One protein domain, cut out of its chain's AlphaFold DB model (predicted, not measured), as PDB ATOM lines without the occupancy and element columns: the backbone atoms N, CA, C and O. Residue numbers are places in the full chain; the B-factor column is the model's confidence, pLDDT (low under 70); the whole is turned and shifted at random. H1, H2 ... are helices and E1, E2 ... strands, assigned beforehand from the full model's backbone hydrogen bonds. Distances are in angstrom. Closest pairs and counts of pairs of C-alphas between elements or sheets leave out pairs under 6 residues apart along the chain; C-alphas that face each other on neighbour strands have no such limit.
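What this domain is: This is residues 451 to 542 of the 566 residues of the protein "DNA polymerase III subunit epsilon" of Ignavibacterium album (strain DSM 19864 / JCM 16511 / NBRC 101810 / Mat9-16) (UniProt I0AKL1). A twisted four-stranded sheet makes the middle of this domain, with the longest helix, H2, slanting over one face and H1 over the opposite face. The small H3 packs at H1 and grazes the sheet. The printed part has 92 residues, with three named helices and four named strands in the order E1 E2 E3 H1 H2 E4 H3; the sheet runs E3 E2 E1 E4, antiparallel, and the class is mixed. It is compact, with a radius of gyration of the C-alphas of 13.1 A and spans of 34 by 34 by 23 A.

Where its parts are: Find C-alpha 451 at (28.365, -43.314, -18.389), where E1, residues 451 to 456, begins and runs 16.2 A. E2 is residues 463 to 468, 16.3 A, and E3 residues 471 to 474. H1 is residues 484 to 494, 15.0 A. Look for C-alpha 505 at (29.241, -59.446, -7.251); from there H2 runs 23.0 A to residue 520. E4 is residues 525 to 529, and H3, residues 536 to 540, ends at C-alpha 540 at (18.462, -32.017, -16.298).

How they stand to each other: E1, E2 and E3 form a meander, each strand the antiparallel neighbour of the one before. Look at N 454 and O 465, 2.7 A apart, between E1 and E2, at N 466 and O 473, 2.8 A, between E2 and E3, and at N 453 and O 528, 2.8 A, between E1 and E4. H1 is on the sheet at a height of 10.2 A, its C-alpha 485 5.3 A from C-alpha 473 of E3, their closest pair. H2 is on the opposite face at 9.4 A; its closest C-alphas with E3 are Asp 507 and Lys 471, 5.8 A. H1 and H3 only just touch, with 3 pairs of C-alphas within 8 A, the closest Tyr 493 and Arg 536 at 6.9 A. In H2 and H3 every O i to N i+4 pair is within hydrogen-bond range, in H1 6 of 7.

The domain as a whole: The C-alphas farthest apart, Pro 459 and Glu 500, are 37.4 A apart. The printed part has no cut, and no link is long. Look for pLDDT under 70 at residues 459 to 460, 478 to 483 and 497 to 502.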
ATOM      1  N   LYS A 451      28.608 -44.408 -19.335       91.12
ATOM      2  CA  LYS A 451      28.365 -43.314 -18.389       91.12
ATOM      3  C   LYS A 451      27.098 -42.611 -18.826       91.12
ATOM      4  O   LYS A 451      27.127 -41.662 -19.614       91.12
ATOM      5  N   VAL A 452      25.972 -43.147 -18.373       92.44
ATOM      6  CA  VAL A 452      24.649 -42.746 -18.848       92.44
ATOM      7  C   VAL A 452      23.699 -42.499 -17.688       92.44
ATOM      8  O   VAL A 452      23.657 -43.266 -16.726       92.44
ATOM      9  N   LEU A 453      22.886 -41.453 -17.814       93.88
ATOM     10  CA  LEU A 453      21.667 -41.289 -17.036       93.88
ATOM     11  C   LEU A 453      20.518 -41.905 -17.826       93.88
ATOM     12  O   LEU A 453      20.335 -41.652 -19.014       93.88
ATOM     13  N   ILE A 454      19.733 -42.735 -17.160       92.31
ATOM     14  CA  ILE A 454      18.595 -43.425 -17.739       92.31
ATOM     15  C   ILE A 454      17.335 -42.974 -16.998       92.31
ATOM     16  O   ILE A 454      17.199 -43.161 -15.789       92.31
ATOM     17  N   GLU A 455      16.411 -42.380 -17.747       91.38
ATOM     18  CA  GLU A 455      15.081 -41.995 -17.281       91.38
ATOM     19  C   GLU A 455      14.088 -43.114 -17.606       91.38
ATOM     20  O   GLU A 455      13.964 -43.557 -18.753       91.38
ATOM     21  N   ILE A 456      13.355 -43.559 -16.589       90.19
ATOM     22  CA  ILE A 456      12.312 -44.570 -16.693       90.19
ATOM     23  C   ILE A 456      10.960 -43.904 -16.486       90.19
ATOM     24  O   ILE A 456      10.614 -43.492 -15.382       90.19
ATOM     25  N   ILE A 457      10.161 -43.876 -17.545       85.19
ATOM     26  CA  ILE A 457       8.821 -43.302 -17.539       85.19
ATOM     27  C   ILE A 457       7.851 -44.294 -16.896       85.19
ATOM     28  O   ILE A 457       7.654 -45.415 -17.383       85.19
ATOM     29  N   SER A 458       7.211 -43.873 -15.806       76.56
ATOM     30  CA  SER A 458       6.228 -44.675 -15.077       76.56
ATOM     31  C   SER A 458       4.985 -43.842 -14.739       76.56
ATOM     32  O   SER A 458       5.108 -42.640 -14.519       76.56
ATOM     33  N   PRO A 459       3.779 -44.448 -14.679       66.94
ATOM     34  CA  PRO A 459       2.529 -43.711 -14.466       66.94
ATOM     35  C   PRO A 459       2.437 -42.907 -13.161       66.94
ATOM     36  O   PRO A 459       1.574 -42.048 -13.052       66.94
ATOM     37  N   ILE A 460       3.263 -43.223 -12.160       69.56
ATOM     38  CA  ILE A 460       3.211 -42.606 -10.820       69.56
ATOM     39  C   ILE A 460       4.320 -41.562 -10.633       69.56
ATOM     40  O   ILE A 460       4.198 -40.681  -9.788       69.56
ATOM     41  N   GLY A 461       5.379 -41.636 -11.439       74.38
ATOM     42  CA  GLY A 461       6.552 -40.770 -11.363       74.38
ATOM     43  C   GLY A 461       7.742 -41.423 -12.057       74.38
ATOM     44  O   GLY A 461       7.853 -42.649 -12.062       74.38
ATOM     45  N   ASN A 462       8.615 -40.622 -12.665       84.44
ATOM     46  CA  ASN A 462       9.779 -41.159 -13.365       84.44
ATOM     47  C   ASN A 462      10.831 -41.641 -12.361       84.44
ATOM     48  O   ASN A 462      11.087 -40.979 -11.356       84.44
ATOM     49  N   ASP A 463      11.454 -42.778 -12.661       87.62
ATOM     50  CA  ASP A 463      12.672 -43.212 -11.981       87.62
ATOM     51  C   ASP A 463      13.892 -42.723 -12.757       87.62
ATOM     52  O   ASP A 463      13.898 -42.720 -13.988       87.62
ATOM     53  N   TYR A 464      14.941 -42.355 -12.031       90.31
ATOM     54  CA  TYR A 464      16.215 -41.954 -12.610       90.31
ATOM     55  C   TYR A 464      17.308 -42.858 -12.070       90.31
ATOM     56  O   TYR A 464      17.419 -43.061 -10.859       90.31
ATOM     57  N   LEU A 465      18.116 -43.402 -12.973       92.25
ATOM     58  CA  LEU A 465      19.278 -44.201 -12.615       92.25
ATOM     59  C   LEU A 465      20.496 -43.753 -13.409       92.25
ATOM     60  O   LEU A 465      20.379 -43.354 -14.562       92.25
ATOM     61  N   VAL A 466      21.663 -43.829 -12.792       91.88
ATOM     62  CA  VAL A 466      22.951 -43.615 -13.440       91.88
ATOM     63  C   VAL A 466      23.644 -44.963 -13.531       91.88
ATOM     64  O   VAL A 466      23.838 -45.643 -12.523       91.88
ATOM     65  N   LEU A 467      23.991 -45.353 -14.755       90.50
ATOM     66  CA  LEU A 467      24.941 -46.424 -15.010       90.50
ATOM     67  C   LEU A 467      26.306 -45.766 -15.191       90.50
ATOM     68  O   LEU A 467      26.479 -44.949 -16.096       90.50
ATOM     69  N   PHE A 468      27.243 -46.111 -14.317       88.31
ATOM     70  CA  PHE A 468      28.586 -45.550 -14.312       88.31
ATOM     71  C   PHE A 468      29.599 -46.674 -14.146       88.31
ATOM     72  O   PHE A 468      29.632 -47.316 -13.096       88.31
ATOM     73  N   ASP A 469      30.384 -46.938 -15.192       82.12
ATOM     74  CA  ASP A 469      31.412 -47.987 -15.217       82.12
ATOM     75  C   ASP A 469      30.872 -49.319 -14.647       82.12
ATOM     76  O   ASP A 469      31.425 -49.926 -13.734       82.12
ATOM     77  N   GLY A 470      29.698 -49.735 -15.141       80.56
ATOM     78  CA  GLY A 470      28.992 -50.960 -14.746       80.56
ATOM     79  C   GLY A 470      28.368 -50.986 -13.340       80.56
ATOM     80  O   GLY A 470      27.749 -51.991 -12.992       80.56
ATOM     81  N   LYS A 471      28.447 -49.905 -12.554       85.38
ATOM     82  CA  LYS A 471      27.659 -49.728 -11.320       85.38
ATOM     83  C   LYS A 471      26.344 -49.021 -11.606       85.38
ATOM     84  O   LYS A 471      26.280 -48.158 -12.479       85.38
ATOM     85  N   VAL A 472      25.301 -49.360 -10.850       89.00
ATOM     86  CA  VAL A 472      23.975 -48.744 -10.989       89.00
ATOM     87  C   VAL A 472      23.596 -47.985  -9.722       89.00
ATOM     88  O   VAL A 472      23.386 -48.588  -8.668       89.00
ATOM     89  N   PHE A 473      23.421 -46.675  -9.868       89.06
ATOM     90  CA  PHE A 473      22.962 -45.758  -8.826       89.06
ATOM     91  C   PHE A 473      21.544 -45.301  -9.144       89.06
ATOM     92  O   PHE A 473      21.254 -44.967 -10.289       89.06
ATOM     93  N   ILE A 474      20.645 -45.286  -8.163       88.44
ATOM     94  CA  ILE A 474      19.231 -44.957  -8.389       88.44
ATOM     95  C   ILE A 474      18.834 -43.792  -7.485       88.44
ATOM     96  O   ILE A 474      19.133 -43.787  -6.290       88.44
ATOM     97  N   LYS A 475      18.149 -42.793  -8.050       85.19
ATOM     98  CA  LYS A 475      17.696 -41.619  -7.299       85.19
ATOM     99  C   LYS A 475      16.671 -42.030  -6.236       85.19
ATOM    100  O   LYS A 475      15.666 -42.656  -6.556       85.19
ATOM    101  N   GLY A 476      16.911 -41.645  -4.979       76.06
ATOM    102  CA  GLY A 476      15.980 -41.891  -3.868       76.06
ATOM    103  C   GLY A 476      15.768 -43.373  -3.537       76.06
ATOM    104  O   GLY A 476      14.696 -43.750  -3.066       76.06
ATOM    105  N   TYR A 477      16.754 -44.222  -3.827       77.94
ATOM    106  CA  TYR A 477      16.644 -45.661  -3.627       77.94
ATOM    107  C   TYR A 477      16.685 -46.051  -2.145       77.94
ATOM    108  O   TYR A 477      17.510 -45.548  -1.390       77.94
ATOM    109  N   LEU A 478      15.795 -46.963  -1.738       69.88
ATOM    110  CA  LEU A 478      15.551 -47.317  -0.330       69.88
ATOM    111  C   LEU A 478      16.783 -47.874   0.402       69.88
ATOM    112  O   LEU A 478      16.884 -47.706   1.612       69.88
ATOM    113  N   TYR A 479      17.677 -48.545  -0.324       68.12
ATOM    114  CA  TYR A 479      18.840 -49.246   0.227       68.12
ATOM    115  C   TYR A 479      20.177 -48.562  -0.083       68.12
ATOM    116  O   TYR A 479      21.215 -49.015   0.393       68.12
ATOM    117  N   ASP A 480      20.177 -47.476  -0.864       66.75
ATOM    118  CA  ASP A 480      21.384 -46.672  -1.055       66.75
ATOM    119  C   ASP A 480      21.440 -45.583   0.025       66.75
ATOM    120  O   ASP A 480      20.425 -44.964   0.357       66.75
ATOM    121  N   ASN A 481      22.636 -45.307   0.561       59.75
ATOM    122  CA  ASN A 481      22.848 -44.111   1.379       59.75
ATOM    123  C   ASN A 481      22.344 -42.890   0.599       59.75
ATOM    124  O   ASN A 481      22.641 -42.743  -0.595       59.75
ATOM    125  N   LYS A 482      21.573 -42.029   1.273       59.12
ATOM    126  CA  LYS A 482      21.028 -40.806   0.675       59.12
ATOM    127  C   LYS A 482      22.156 -40.058  -0.051       59.12
ATOM    128  O   LYS A 482      23.198 -39.828   0.545       59.12
ATOM    129  N   ASN A 483      21.902 -39.688  -1.308       66.88
ATOM    130  CA  ASN A 483      22.723 -38.843  -2.192       66.88
ATOM    131  C   ASN A 483      23.769 -39.499  -3.113       66.88
ATOM    132  O   ASN A 483      24.228 -38.794  -4.004       66.88
ATOM    133  N   LYS A 484      24.041 -40.816  -3.072       80.75
ATOM    134  CA  LYS A 484      25.014 -41.443  -4.010       80.75
ATOM    135  C   LYS A 484      24.742 -41.174  -5.500       80.75
ATOM    136  O   LYS A 484      25.666 -41.068  -6.299       80.75
ATOM    137  N   PHE A 485      23.466 -41.089  -5.882       87.00
ATOM    138  CA  PHE A 485      23.056 -40.745  -7.249       87.00
ATOM    139  C   PHE A 485      23.470 -39.322  -7.648       87.00
ATOM    140  O   PHE A 485      23.875 -39.104  -8.784       87.00
ATOM    141  N   GLU A 486      23.341 -38.357  -6.738       86.25
ATOM    142  CA  GLU A 486      23.697 -36.965  -7.023       86.25
ATOM    143  C   GLU A 486      25.219 -36.782  -6.933       86.25
ATOM    144  O   GLU A 486      25.802 -36.160  -7.812       86.25
ATOM    145  N   GLU A 487      25.866 -37.423  -5.952       86.31
ATOM    146  CA  GLU A 487      27.323 -37.423  -5.770       86.31
ATOM    147  C   GLU A 487      28.057 -37.900  -7.027       86.31
ATOM    148  O   GLU A 487      28.950 -37.209  -7.503       86.31
ATOM    149  N   ILE A 488      27.643 -39.022  -7.634       87.25
ATOM    150  CA  ILE A 488      28.326 -39.544  -8.830       87.25
ATOM    151  C   ILE A 488      28.162 -38.632 -10.056       87.25
ATOM    152  O   ILE A 488      29.045 -38.575 -10.912       87.25
ATOM    153  N   LEU A 489      27.035 -37.920 -10.162       87.69
ATOM    154  CA  LEU A 489      26.825 -36.934 -11.224       87.69
ATOM    155  C   LEU A 489      27.696 -35.703 -10.996       87.69
ATOM    156  O   LEU A 489      28.314 -35.216 -11.944       87.69
ATOM    157  N   ASP A 490      27.750 -35.217  -9.758       86.56
ATOM    158  CA  ASP A 490      28.565 -34.066  -9.391       86.56
ATOM    159  C   ASP A 490      30.050 -34.375  -9.602       86.56
ATOM    160  O   ASP A 490      30.710 -33.617 -10.310       86.56
ATOM    161  N   ASP A 491      30.527 -35.532  -9.131       85.62
ATOM    162  CA  ASP A 491      31.896 -36.014  -9.336       85.62
ATOM    163  C   ASP A 491      32.265 -36.116 -10.819       85.62
ATOM    164  O   ASP A 491      33.389 -35.783 -11.213       85.62
ATOM    165  N   PHE A 492      31.330 -36.567 -11.663       86.88
ATOM    166  CA  PHE A 492      31.555 -36.652 -13.103       86.88
ATOM    167  C   PHE A 492      31.774 -35.282 -13.740       86.88
ATOM    168  O   PHE A 492      32.723 -35.112 -14.506       86.88
ATOM    169  N   TYR A 493      30.935 -34.296 -13.420       86.81
ATOM    170  CA  TYR A 493      31.025 -32.963 -14.023       86.81
ATOM    171  C   TYR A 493      32.108 -32.073 -13.395       86.81
ATOM    172  O   TYR A 493      32.613 -31.172 -14.065       86.81
ATOM    173  N   SER A 494      32.496 -32.318 -12.144       84.56
ATOM    174  CA  SER A 494      33.623 -31.647 -11.479       84.56
ATOM    175  C   SER A 494      34.987 -32.252 -11.840       84.56
ATOM    176  O   SER A 494      36.016 -31.669 -11.497       84.56
ATOM    177  N   ASN A 495      35.013 -33.403 -12.527       79.06
ATOM    178  CA  ASN A 495      36.201 -34.233 -12.751       79.06
ATOM    179  C   ASN A 495      36.906 -34.675 -11.449       79.06
ATOM    180  O   ASN A 495      38.117 -34.897 -11.452       79.06
ATOM    181  N   THR A 496      36.175 -34.820 -10.336       73.81
ATOM    182  CA  THR A 496      36.725 -35.291  -9.043       73.81
ATOM    183  C   THR A 496      36.622 -36.802  -8.844       73.81
ATOM    184  O   THR A 496      36.943 -37.306  -7.770       73.81
ATOM    185  N   ILE A 497      36.208 -37.536  -9.877       64.12
ATOM    186  CA  ILE A 497      35.921 -38.971  -9.812       64.12
ATOM    187  C   ILE A 497      37.128 -39.775  -9.298       64.12
ATOM    188  O   ILE A 497      38.131 -39.928  -9.994       64.12
ATOM    189  N   GLN A 498      36.978 -40.386  -8.121       55.97
ATOM    190  CA  GLN A 498      37.844 -41.456  -7.618       55.97
ATOM    191  C   GLN A 498      37.129 -42.811  -7.727       55.97
ATOM    192  O   GLN A 498      36.748 -43.424  -6.733       55.97
ATOM    193  N   THR A 499      36.909 -43.315  -8.939       54.53
ATOM    194  CA  THR A 499      36.350 -44.665  -9.133       54.53
ATOM    195  C   THR A 499      37.464 -45.694  -9.287       54.53
ATOM    196  O   THR A 499      37.603 -46.317 -10.333       54.53
ATOM    197  N   GLU A 500      38.262 -45.892  -8.236       52.06
ATOM    198  CA  GLU A 500      39.224 -47.010  -8.168       52.06
ATOM    199  C   GLU A 500      38.587 -48.312  -7.652       52.06
ATOM    200  O   GLU A 500      39.190 -49.382  -7.723       52.06
ATOM    201  N   ILE A 501      37.351 -48.266  -7.142       62.06
ATOM    202  CA  ILE A 501      36.708 -49.450  -6.562       62.06
ATOM    203  C   ILE A 501      36.010 -50.253  -7.662       62.06
ATOM    204  O   ILE A 501      34.941 -49.858  -8.141       62.06
ATOM    205  N   LEU A 502      36.578 -51.411  -8.003       68.88
ATOM    206  CA  LEU A 502      35.965 -52.408  -8.886       68.88
ATOM    207  C   LEU A 502      34.577 -52.830  -8.350       68.88
ATOM    208  O   LEU A 502      34.418 -52.997  -7.138       68.88
ATOM    209  N   PRO A 503      33.560 -52.996  -9.212       75.38
ATOM    210  CA  PRO A 503      32.248 -53.509  -8.819       75.38
ATOM    211  C   PRO A 503      32.293 -54.873  -8.137       75.38
ATOM    212  O   PRO A 503      33.046 -55.766  -8.522       75.38
ATOM    213  N   SER A 504      31.447 -55.018  -7.125       78.69
ATOM    214  CA  SER A 504      31.224 -56.254  -6.380       78.69
ATOM    215  C   SER A 504      30.294 -57.213  -7.137       78.69
ATOM    216  O   SER A 504      29.574 -56.811  -8.049       78.69
ATOM    217  N   GLU A 505      30.231 -58.484  -6.724       77.06
ATOM    218  CA  GLU A 505      29.241 -59.446  -7.251       77.06
ATOM    219  C   GLU A 505      27.793 -58.935  -7.105       77.06
ATOM    220  O   GLU A 505      26.943 -59.186  -7.961       77.06
ATOM    221  N   GLU A 506      27.510 -58.161  -6.056       77.06
ATOM    222  CA  GLU A 506      26.204 -57.535  -5.850       77.06
ATOM    223  C   GLU A 506      25.893 -56.464  -6.904       77.06
ATOM    224  O   GLU A 506      24.791 -56.456  -7.461       77.06
ATOM    225  N   ASP A 507      26.876 -55.629  -7.250       79.88
ATOM    226  CA  ASP A 507      26.747 -54.658  -8.340       79.88
ATOM    227  C   ASP A 507      26.451 -55.364  -9.671       79.88
ATOM    228  O   ASP A 507      25.601 -54.917 -10.443       79.88
ATOM    229  N   LEU A 508      27.092 -56.511  -9.923       79.06
ATOM    230  CA  LEU A 508      26.871 -57.295 -11.141       79.06
ATOM    231  C   LEU A 508      25.469 -57.908 -11.200       79.06
ATOM    232  O   LEU A 508      24.859 -57.968 -12.274       79.06
ATOM    233  N   GLU A 509      24.933 -58.377 -10.073       80.50
ATOM    234  CA  GLU A 509      23.549 -58.848  -9.994       80.50
ATOM    235  C   GLU A 509      22.555 -57.707 -10.240       80.50
ATOM    236  O   GLU A 509      21.640 -57.864 -11.059       80.50
ATOM    237  N   LYS A 510      22.768 -56.547  -9.603       85.31
ATOM    238  CA  LYS A 510      21.965 -55.329  -9.806       85.31
ATOM    239  C   LYS A 510      21.987 -54.913 -11.279       85.31
ATOM    240  O   LYS A 510      20.927 -54.743 -11.886       85.31
ATOM    241  N   LEU A 511      23.170 -54.873 -11.895       86.44
ATOM    242  CA  LEU A 511      23.365 -54.577 -13.314       86.44
ATOM    243  C   LEU A 511      22.597 -55.551 -14.219       86.44
ATOM    244  O   LEU A 511      21.899 -55.122 -15.140       86.44
ATOM    245  N   LYS A 512      22.666 -56.862 -13.955       85.00
ATOM    246  CA  LYS A 512      21.940 -57.882 -14.735       85.00
ATOM    247  C   LYS A 512      20.423 -57.684 -14.667       85.00
ATOM    248  O   LYS A 512      19.759 -57.790 -15.702       85.00
ATOM    249  N   ILE A 513      19.872 -57.389 -13.485       87.00
ATOM    250  CA  ILE A 513      18.434 -57.121 -13.305       87.00
ATOM    251  C   ILE A 513      18.026 -55.866 -14.085       87.00
ATOM    252  O   ILE A 513      17.041 -55.895 -14.828       87.00
ATOM    253  N   VAL A 514      18.815 -54.796 -13.961       89.56
ATOM    254  CA  VAL A 514      18.590 -53.508 -14.627       89.56
ATOM    255  C   VAL A 514      18.610 -53.676 -16.141       89.56
ATOM    256  O   VAL A 514      17.599 -53.411 -16.789       89.56
ATOM    257  N   LEU A 515      19.688 -54.218 -16.715       87.44
ATOM    258  CA  LEU A 515      19.804 -54.431 -18.161       87.44
ATOM    259  C   LEU A 515      18.668 -55.301 -18.702       87.44
ATOM    260  O   LEU A 515      18.066 -54.972 -19.724       87.44
ATOM    261  N   GLN A 516      18.321 -56.386 -18.002       85.56
ATOM    262  CA  GLN A 516      17.224 -57.257 -18.419       85.56
ATOM    263  C   GLN A 516      15.882 -56.518 -18.458       85.56
ATOM    264  O   GLN A 516      15.079 -56.738 -19.371       85.56
ATOM    265  N   TRP A 517      15.604 -55.688 -17.453       87.88
ATOM    266  CA  TRP A 517      14.360 -54.934 -17.399       87.88
ATOM    267  C   TRP A 517      14.327 -53.838 -18.464       87.88
ATOM    268  O   TRP A 517      13.322 -53.724 -19.169       87.88
ATOM    269  N   LEU A 518      15.422 -53.092 -18.632       87.50
ATOM    270  CA  LEU A 518      15.536 -52.019 -19.622       87.50
ATOM    271  C   LEU A 518      15.342 -52.557 -21.044       87.50
ATOM    272  O   LEU A 518      14.535 -52.017 -21.796       87.50
ATOM    273  N   ILE A 519      15.972 -53.689 -21.380       81.50
ATOM    274  CA  ILE A 519      15.799 -54.381 -22.667       81.50
ATOM    275  C   ILE A 519      14.326 -54.718 -22.945       81.50
ATOM    276  O   ILE A 519      13.848 -54.544 -24.066       81.50
ATOM    277  N   LYS A 520      13.583 -55.178 -21.933       81.75
ATOM    278  CA  LYS A 520      12.163 -55.542 -22.077       81.75
ATOM    279  C   LYS A 520      11.215 -54.343 -22.103       81.75
ATOM    280  O   LYS A 520      10.088 -54.492 -22.569       81.75
ATOM    281  N   ASN A 521      11.640 -53.191 -21.589       84.12
ATOM    282  CA  ASN A 521      10.801 -52.006 -21.405       84.12
ATOM    283  C   ASN A 521      11.360 -50.770 -22.130       84.12
ATOM    284  O   ASN A 521      11.069 -49.649 -21.726       84.12
ATOM    285  N   ARG A 522      12.128 -50.952 -23.216       78.56
ATOM    286  CA  ARG A 522      12.777 -49.869 -23.988       78.56
ATOM    287  C   ARG A 522      11.847 -48.716 -24.361       78.56
ATOM    288  O   ARG A 522      12.270 -47.573 -24.421       78.56
ATOM    289  N   ASN A 523      10.566 -48.996 -24.598       79.31
ATOM    290  CA  ASN A 523       9.565 -47.979 -24.929       79.31
ATOM    291  C   ASN A 523       9.273 -46.986 -23.791       79.31
ATOM    292  O   ASN A 523       8.633 -45.969 -24.037       79.31
ATOM    293  N   ARG A 524       9.704 -47.290 -22.567       84.75
ATOM    294  CA  ARG A 524       9.551 -46.458 -21.369       84.75
ATOM    295  C   ARG A 524      10.886 -45.913 -20.870       84.75
ATOM    296  O   ARG A 524      10.946 -45.416 -19.755       84.75
ATOM    297  N   VAL A 525      11.947 -46.060 -21.654       87.69
ATOM    298  CA  VAL A 525      13.313 -45.746 -21.248       87.69
ATOM    299  C   VAL A 525      13.868 -44.678 -22.179       87.69
ATOM    300  O   VAL A 525      13.784 -44.817 -23.399       87.69
ATOM    301  N   LYS A 526      14.453 -43.629 -21.605       88.12
ATOM    302  CA  LYS A 526      15.280 -42.653 -22.318       88.12
ATOM    303  C   LYS A 526      16.695 -42.722 -21.760       88.12
ATOM    304  O   LYS A 526      16.872 -42.745 -20.545       88.12
ATOM    305  N   VAL A 527      17.684 -42.802 -22.645       89.69
ATOM    306  CA  VAL A 527      19.104 -42.890 -22.285       89.69
ATOM    307  C   VAL A 527      19.770 -41.575 -22.663       89.69
ATOM    308  O   VAL A 527      19.623 -41.117 -23.794       89.69
ATOM    309  N   PHE A 528      20.492 -40.986 -21.719       91.00
ATOM    310  CA  PHE A 528      21.219 -39.733 -21.863       91.00
ATOM    311  C   PHE A 528      22.693 -39.994 -21.555       91.00
ATOM    312  O   PHE A 528      23.043 -40.361 -20.433       91.00
ATOM    313  N   TYR A 529      23.563 -39.832 -22.548       90.69
ATOM    314  CA  TYR A 529      25.002 -40.005 -22.366       90.69
ATOM    315  C   TYR A 529      25.578 -38.793 -21.654       90.69
ATOM    316  O   TYR A 529      25.460 -37.676 -22.144       90.69
ATOM    317  N   LEU A 530      26.215 -38.999 -20.499       91.38
ATOM    318  CA  LEU A 530      26.672 -37.886 -19.662       91.38
ATOM    319  C   LEU A 530      27.686 -36.992 -20.391       91.38
ATOM    320  O   LEU A 530      27.664 -35.776 -20.212       91.38
ATOM    321  N   LYS A 531      28.513 -37.595 -21.258       89.69
ATOM    322  CA  LYS A 531      29.513 -36.925 -22.107       89.69
ATOM    323  C   LYS A 531      28.923 -35.963 -23.147       89.69
ATOM    324  O   LYS A 531      29.649 -35.103 -23.635       89.69
ATOM    325  N   ASP A 532      27.638 -36.092 -23.474       90.94
ATOM    326  CA  ASP A 532      26.966 -35.245 -24.470       90.94
ATOM    327  C   ASP A 532      26.511 -33.897 -23.878       90.94
ATOM    328  O   ASP A 532      26.001 -33.040 -24.599       90.94
ATOM    329  N   TYR A 533      26.704 -33.693 -22.569       91.31
ATOM    330  CA  TYR A 533      26.283 -32.504 -21.829       91.31
ATOM    331  C   TYR A 533      27.475 -31.859 -21.129       91.31
ATOM    332  O   TYR A 533      28.354 -32.546 -20.615       91.31
ATOM    333  N   ARG A 534      27.503 -30.524 -21.067       87.44
ATOM    334  CA  ARG A 534      28.614 -29.778 -20.452       87.44
ATOM    335  C   ARG A 534      28.549 -29.772 -18.932       87.44
ATOM    336  O   ARG A 534      29.576 -29.645 -18.276       87.44
ATOM    337  N   ASN A 535      27.343 -29.823 -18.378       87.50
ATOM    338  CA  ASN A 535      27.103 -29.798 -16.942       87.50
ATOM    339  C   ASN A 535      25.760 -30.453 -16.590       87.50
ATOM    340  O   ASN A 535      24.895 -30.665 -17.445       87.50
ATOM    341  N   ARG A 536      25.578 -30.717 -15.294       87.69
ATOM    342  CA  ARG A 536      24.371 -31.322 -14.719       87.69
ATOM    343  C   ARG A 536      23.089 -30.546 -15.035       87.69
ATOM    344  O   ARG A 536      22.063 -31.160 -15.313       87.69
ATOM    345  N   GLN A 537      23.140 -29.212 -15.038       85.94
ATOM    346  CA  GLN A 537      21.965 -28.386 -15.327       85.94
ATOM    347  C   GLN A 537      21.479 -28.580 -16.769       85.94
ATOM    348  O   GLN A 537      20.281 -28.704 -17.009       85.94
ATOM    349  N   GLU A 538      22.403 -28.637 -17.731       89.38
ATOM    350  CA  GLU A 538      22.084 -28.880 -19.138       89.38
ATOM    351  C   GLU A 538      21.430 -30.252 -19.344       89.38
ATOM    352  O   GLU A 538      20.413 -30.344 -20.036       89.38
ATOM    353  N   LEU A 539      21.969 -31.292 -18.698       88.69
ATOM    354  CA  LEU A 539      21.397 -32.639 -18.702       88.69
ATOM    355  C   LEU A 539      19.969 -32.636 -18.138       88.69
ATOM    356  O   LEU A 539      19.048 -33.159 -18.765       88.69
ATOM    357  N   PHE A 540      19.762 -32.021 -16.973       86.81
ATOM    358  CA  PHE A 540      18.462 -32.017 -16.298       86.81
ATOM    359  C   PHE A 540      17.389 -31.243 -17.066       86.81
ATOM    360  O   PHE A 540      16.236 -31.667 -17.089       86.81
ATOM    361  N   ASN A 541      17.768 -30.189 -17.792       85.94
ATOM    362  CA  ASN A 541      16.852 -29.455 -18.667       85.94
ATOM    363  C   ASN A 541      16.305 -30.301 -19.838       85.94
ATOM    364  O   ASN A 541      15.357 -29.882 -20.502       85.94
ATOM    365  N   LYS A 542      16.898 -31.466 -20.138       86.31
ATOM    366  CA  LYS A 542      16.430 -32.390 -21.188       86.31
ATOM    367  C   LYS A 542      15.530 -33.516 -20.674       86.31
ATOM    368  O   LYS A 542      14.982 -34.256 -21.493       86.31
TER     369      LYS A 542